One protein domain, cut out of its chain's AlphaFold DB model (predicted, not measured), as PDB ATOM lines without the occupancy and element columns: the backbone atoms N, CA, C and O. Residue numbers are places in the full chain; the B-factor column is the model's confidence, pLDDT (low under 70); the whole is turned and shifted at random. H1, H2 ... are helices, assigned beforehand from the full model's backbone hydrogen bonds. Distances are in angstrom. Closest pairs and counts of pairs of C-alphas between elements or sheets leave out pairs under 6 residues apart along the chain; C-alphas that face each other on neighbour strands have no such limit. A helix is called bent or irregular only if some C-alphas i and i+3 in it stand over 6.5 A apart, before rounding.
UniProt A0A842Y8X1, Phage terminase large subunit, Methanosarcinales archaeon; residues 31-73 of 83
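Overview. This is residues 31 to 73 of the 83 residues of the protein "Phage terminase large subunit" of Methanosarcinales archaeon (UniProt A0A842Y8X1). Two helices meet near their ends as an L: the shorter H1 makes one limb, and the longer H2 sets out from near the last residues of H1 and makes the other. Residues 61 to 73 stick out as a free arm at one end, and residues 31 to 39 stick out at the end of the other limb. The printed part has 43 residues with two named helices, H1 then H2, and no named strand; its class is all helix. The whole is loose, with a radius of gyration of the C-alphas of 12.5 A, and flat, with spans of 35 by 26 by 13 A.

Arrangement. Residues 31 to 39 stand free, and H1, residues 38 to 47, begins within them. A short link of 7 residues joins H1 to H2, residues 55 to 72. The two helices touch, with 5 pairs of C-alphas within 8 A, and H2 does so with residues 56 to 57 alone. Their closest C-alphas are those of Leu 45 and Val 57, 6.3 A apart. Their lines are about perpendicular, at 83 degrees, and their centres are 17.7 A apart. In H1 and H2 every pair of O i and N i+4 is within hydrogen-bond range.

Along the chain. H1 runs from Leu 38, with its C-alpha at (88.246, -60.915, 328.074), to Ala 47 at (75.533, -66.552, 325.542), 14.1 A from first to last C-alpha. H2 runs from Asp 55 to Ala 72, 26.3 A from first to last C-alpha, and its last C-alpha is at (69.211, -37.525, 332.769). Neither helix is bent.

Size, cuts and confidence. The two C-alphas farthest apart are those of His 36 and Glu 73, at 36.5 A. The printed part has no cut. The mean pLDDT of the printed part is 87.3, and residues 69 to 73 are under 70.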
ATOM      1  N   PHE A  31      87.090 -52.536 325.875       93.44
ATOM      2  CA  PHE A  31      87.778 -53.562 326.642       93.44
ATOM      3  C   PHE A  31      89.282 -53.366 326.582       93.44
ATOM      4  O   PHE A  31      89.850 -52.926 325.579       93.44
ATOM      5  N   ARG A  32      89.950 -53.705 327.684       95.06
ATOM      6  CA  ARG A  32      91.404 -53.704 327.724       95.06
ATOM      7  C   ARG A  32      91.912 -54.823 326.817       95.06
ATOM      8  O   ARG A  32      91.636 -55.993 327.060       95.06
ATOM      9  N   LYS A  33      92.709 -54.451 325.816       93.00
ATOM     10  CA  LYS A  33      93.391 -55.412 324.950       93.00
ATOM     11  C   LYS A  33      94.262 -56.365 325.783       93.00
ATOM     12  O   LYS A  33      94.914 -55.931 326.736       93.00
ATOM     13  N   ASP A  34      94.259 -57.642 325.405       94.19
ATOM     14  CA  ASP A  34      95.049 -58.720 326.019       94.19
ATOM     15  C   ASP A  34      94.725 -58.962 327.508       94.19
ATOM     16  O   ASP A  34      95.534 -59.507 328.263       94.19
ATOM     17  N   ALA A  35      93.543 -58.540 327.963       96.12
ATOM     18  CA  ALA A  35      93.055 -58.913 329.279       96.12
ATOM     19  C   ALA A  35      92.752 -60.417 329.319       96.12
ATOM     20  O   ALA A  35      92.001 -60.931 328.499       96.12
ATOM     21  N   HIS A  36      93.321 -61.112 330.307       96.38
ATOM     22  CA  HIS A  36      93.192 -62.566 330.446       96.38
ATOM     23  C   HIS A  36      91.763 -63.050 330.725       96.38
ATOM     24  O   HIS A  36      91.536 -64.240 330.626       96.38
ATOM     25  N   TRP A  37      90.859 -62.149 331.117       94.06
ATOM     26  CA  TRP A  37      89.443 -62.412 331.402       94.06
ATOM     27  C   TRP A  37      88.519 -62.054 330.230       94.06
ATOM     28  O   TRP A  37      87.312 -62.269 330.306       94.06
ATOM     29  N   LEU A  38      89.054 -61.419 329.181       95.06
ATOM     30  CA  LEU A  38      88.246 -60.915 328.074       95.06
ATOM     31  C   LEU A  38      87.598 -62.038 327.252       95.06
ATOM     32  O   LEU A  38      86.415 -61.892 326.963       95.06
ATOM     33  N   PRO A  39      88.288 -63.147 326.910       95.06
ATOM     34  CA  PRO A  39      87.661 -64.232 326.158       95.06
ATOM     35  C   PRO A  39      86.451 -64.832 326.883       95.06
ATOM     36  O   PRO A  39      85.387 -64.982 326.291       95.06
ATOM     37  N   GLU A  40      86.578 -65.108 328.183       93.56
ATOM     38  CA  GLU A  40      85.492 -65.668 328.990       93.56
ATOM     39  C   GLU A  40      84.319 -64.693 329.110       93.56
ATOM     40  O   GLU A  40      83.158 -65.098 329.106       93.56
ATOM     41  N   TYR A  41      84.616 -63.397 329.197       94.81
ATOM     42  CA  TYR A  41      83.592 -62.366 329.239       94.81
ATOM     43  C   TYR A  41      82.865 -62.188 327.895       94.81
ATOM     44  O   TYR A  41      81.651 -61.993 327.870       94.81
ATOM     45  N   GLU A  42      83.577 -62.279 326.770       94.38
ATOM     46  CA  GLU A  42      82.973 -62.261 325.431       94.38
ATOM     47  C   GLU A  42      82.049 -63.465 325.219       94.38
ATOM     48  O   GLU A  42      80.933 -63.297 324.724       94.38
ATOM     49  N   ASP A  43      82.465 -64.656 325.659       94.31
ATOM     50  CA  ASP A  43      81.624 -65.855 325.631       94.31
ATOM     51  C   ASP A  43      80.340 -65.659 326.457       94.31
ATOM     52  O   ASP A  43      79.247 -66.029 326.016       94.31
ATOM     53  N   GLU A  44      80.445 -65.019 327.627       94.38
ATOM     54  CA  GLU A  44      79.297 -64.682 328.476       94.38
ATOM     55  C   GLU A  44      78.340 -63.693 327.788       94.38
ATOM     56  O   GLU A  44      77.128 -63.920 327.756       94.38
ATOM     57  N   LEU A  45      78.873 -62.633 327.166       93.31
ATOM     58  CA  LEU A  45      78.093 -61.644 326.411       93.31
ATOM     59  C   LEU A  45      77.329 -62.269 325.238       93.31
ATOM     60  O   LEU A  45      76.189 -61.886 324.975       93.31
ATOM     61  N   VAL A  46      77.942 -63.221 324.529       93.19
ATOM     62  CA  VAL A  46      77.320 -63.912 323.388       93.19
ATOM     63  C   VAL A  46      76.262 -64.920 323.846       93.19
ATOM     64  O   VAL A  46      75.260 -65.114 323.154       93.19
ATOM     65  N   ALA A  47      76.463 -65.564 324.997       92.50
ATOM     66  CA  ALA A  47      75.533 -66.552 325.542       92.50
ATOM     67  C   ALA A  47      74.323 -65.933 326.267       92.50
ATOM     68  O   ALA A  47      73.324 -66.627 326.494       92.50
ATOM     69  N   PHE A  48      74.389 -64.653 326.637       89.44
ATOM     70  CA  PHE A  48      73.328 -63.944 327.352       89.44
ATOM     71  C   PHE A  48      71.993 -63.922 326.569       89.44
ATOM     72  O   PHE A  48      71.965 -63.696 325.361       89.44
ATOM     73  N   ASP A  49      70.828 -64.146 327.185       89.50
ATOM     74  CA  ASP A  49      70.520 -64.340 328.617       89.50
ATOM     75  C   ASP A  49      70.433 -65.816 329.053       89.50
ATOM     76  O   ASP A  49      69.977 -66.118 330.155       89.50
ATOM     77  N   LYS A  50      70.848 -66.746 328.185       88.12
ATOM     78  CA  LYS A  50      70.646 -68.197 328.363       88.12
ATOM     79  C   LYS A  50      71.898 -68.944 328.807       88.12
ATOM     80  O   LYS A  50      71.855 -70.166 328.960       88.12
ATOM     81  N   GLY A  51      73.010 -68.230 328.950       85.06
ATOM     82  CA  GLY A  51      74.259 -68.759 329.470       85.06
ATOM     83  C   GLY A  51      74.122 -69.210 330.924       85.06
ATOM     84  O   GLY A  51      73.270 -68.738 331.668       85.06
ATOM     85  N   THR A  52      74.986 -70.136 331.336       85.38
ATOM     86  CA  THR A  52      75.087 -70.565 332.742       85.38
ATOM     87  C   THR A  52      75.621 -69.452 333.647       85.38
ATOM     88  O   THR A  52      75.372 -69.469 334.849       85.38
ATOM     89  N   HIS A  53      76.374 -68.516 333.069       83.25
ATOM     90  CA  HIS A  53      76.989 -67.385 333.749       83.25
ATOM     91  C   HIS A  53      76.402 -66.088 333.194       83.25
ATOM     92  O   HIS A  53      76.248 -65.957 331.978       83.25
ATOM     93  N   ASP A  54      76.059 -65.170 334.091       84.62
ATOM     94  CA  ASP A  54      75.557 -63.828 333.779       84.62
ATOM     95  C   ASP A  54      76.088 -62.744 334.736       84.62
ATOM     96  O   ASP A  54      75.739 -61.571 334.589       84.62
ATOM     97  N   ASP A  55      76.949 -63.114 335.691       88.31
ATOM     98  CA  ASP A  55      77.466 -62.222 336.728       88.31
ATOM     99  C   ASP A  55      78.233 -61.022 336.139       88.31
ATOM    100  O   ASP A  55      78.098 -59.889 336.615       88.31
ATOM    101  N   GLN A  56      79.040 -61.234 335.094       91.62
ATOM    102  CA  GLN A  56      79.834 -60.168 334.477       91.62
ATOM    103  C   GLN A  56      78.955 -59.278 333.593       91.62
ATOM    104  O   GLN A  56      79.106 -58.049 333.590       91.62
ATOM    105  N   VAL A  57      78.005 -59.877 332.870       91.75
ATOM    106  CA  VAL A  57      77.033 -59.134 332.055       91.75
ATOM    107  C   VAL A  57      76.115 -58.290 332.943       91.75
ATOM    108  O   VAL A  57      75.810 -57.144 332.593       91.75
ATOM    109  N   ASP A  58      75.738 -58.783 334.123       90.69
ATOM    110  CA  ASP A  58      74.938 -58.040 335.098       90.69
ATOM    111  C   ASP A  58      75.672 -56.793 335.607       90.69
ATOM    112  O   ASP A  58      75.092 -55.700 335.618       90.69
ATOM    113  N   VAL A  59      76.961 -56.906 335.949       92.44
ATOM    114  CA  VAL A  59      77.779 -55.754 336.377       92.44
ATOM    115  C   VAL A  59      77.827 -54.679 335.289       92.44
ATOM    116  O   VAL A  59      77.590 -53.498 335.570       92.44
ATOM    117  N   THR A  60      78.068 -55.068 334.038       93.56
ATOM    118  CA  THR A  60      78.097 -54.132 332.903       93.56
ATOM    119  C   THR A  60      76.736 -53.484 332.659       93.56
ATOM    120  O   THR A  60      76.650 -52.286 332.371       93.56
ATOM    121  N   SER A  61      75.661 -54.247 332.830       92.62
ATOM    122  CA  SER A  61      74.293 -53.758 332.682       92.62
ATOM    123  C   SER A  61      73.951 -52.696 333.730       92.62
ATOM    124  O   SER A  61      73.406 -51.643 333.388       92.62
ATOM    125  N   TYR A  62      74.331 -52.906 334.994       91.44
ATOM    126  CA  TYR A  62      74.168 -51.896 336.045       91.44
ATOM    127  C   TYR A  62      75.035 -50.658 335.809       91.44
ATOM    128  O   TYR A  62      74.531 -49.539 335.921       91.44
ATOM    129  N   ALA A  63      76.298 -50.829 335.412       91.00
ATOM    130  CA  ALA A  63      77.178 -49.704 335.100       91.00
ATOM    131  C   ALA A  63      76.592 -48.810 333.993       91.00
ATOM    132  O   ALA A  63      76.585 -47.583 334.112       91.00
ATOM    133  N   ALA A  64      76.027 -49.411 332.941       90.88
ATOM    134  CA  ALA A  64      75.385 -48.667 331.861       90.88
ATOM    135  C   ALA A  64      74.128 -47.906 332.316       90.88
ATOM    136  O   ALA A  64      73.866 -46.814 331.810       90.88
ATOM    137  N   ARG A  65      73.364 -48.446 333.273       88.56
ATOM    138  CA  ARG A  65      72.189 -47.769 333.847       88.56
ATOM    139  C   ARG A  65      72.568 -46.556 334.687       88.56
ATOM    140  O   ARG A  65      71.997 -45.494 334.464       88.56
ATOM    141  N   CYS A  66      73.570 -46.684 335.555       86.19
ATOM    142  CA  CYS A  66      74.062 -45.561 336.356       86.19
ATOM    143  C   CYS A  66      74.512 -44.387 335.471       86.19
ATOM    144  O   CYS A  66      74.277 -43.226 335.801       86.19
ATOM    145  N   LEU A  67      75.120 -44.678 334.313       81.56
ATOM    146  CA  LEU A  67      75.484 -43.644 333.345       81.56
ATOM    147  C   LEU A  67      74.251 -42.956 332.752       81.56
ATOM    148  O   LEU A  67      74.225 -41.735 332.695       81.56
ATOM    149  N   VAL A  68      73.229 -43.707 332.324       74.31
ATOM    150  CA  VAL A  68      71.983 -43.112 331.796       74.31
ATOM    151  C   VAL A  68      71.319 -42.201 332.827       74.31
ATOM    152  O   VAL A  68      70.897 -41.107 332.471       74.31
ATOM    153  N   GLU A  69      71.259 -42.630 334.085       65.50
ATOM    154  CA  GLU A  69      70.664 -41.849 335.175       65.50
ATOM    155  C   GLU A  69      71.458 -40.559 335.445       65.50
ATOM    156  O   GLU A  69      70.861 -39.502 335.602       65.50
ATOM    157  N   THR A  70      72.793 -40.607 335.373       61.84
ATOM    158  CA  THR A  70      73.647 -39.419 335.568       61.84
ATOM    159  C   THR A  70      73.433 -38.353 334.485       61.84
ATOM    160  O   THR A  70      73.436 -37.165 334.784       61.84
ATOM    161  N   PHE A  71      73.226 -38.752 333.226       57.69
ATOM    162  CA  PHE A  71      72.996 -37.801 332.124       57.69
ATOM    163  C   PHE A  71      71.542 -37.324 332.019       57.69
ATOM    164  O   PHE A  71      71.276 -36.372 331.293       57.69
ATOM    165  N   ALA A  72      70.602 -37.971 332.712       58.41
ATOM    166  CA  ALA A  72      69.211 -37.525 332.769       58.41
ATOM    167  C   ALA A  72      69.006 -36.342 333.735       58.41
ATOM    168  O   ALA A  72      67.969 -35.693 333.677       58.41
ATOM    169  N   GLU A  73      69.977 -36.062 334.608       56.56
ATOM    170  CA  GLU A  73      69.933 -34.933 335.548       56.56
ATOM    171  C   GLU A  73      70.703 -33.697 335.051       56.56
ATOM    172  O   GLU A  73      70.626 -32.633 335.668       56.56
TER     173      GLU A  73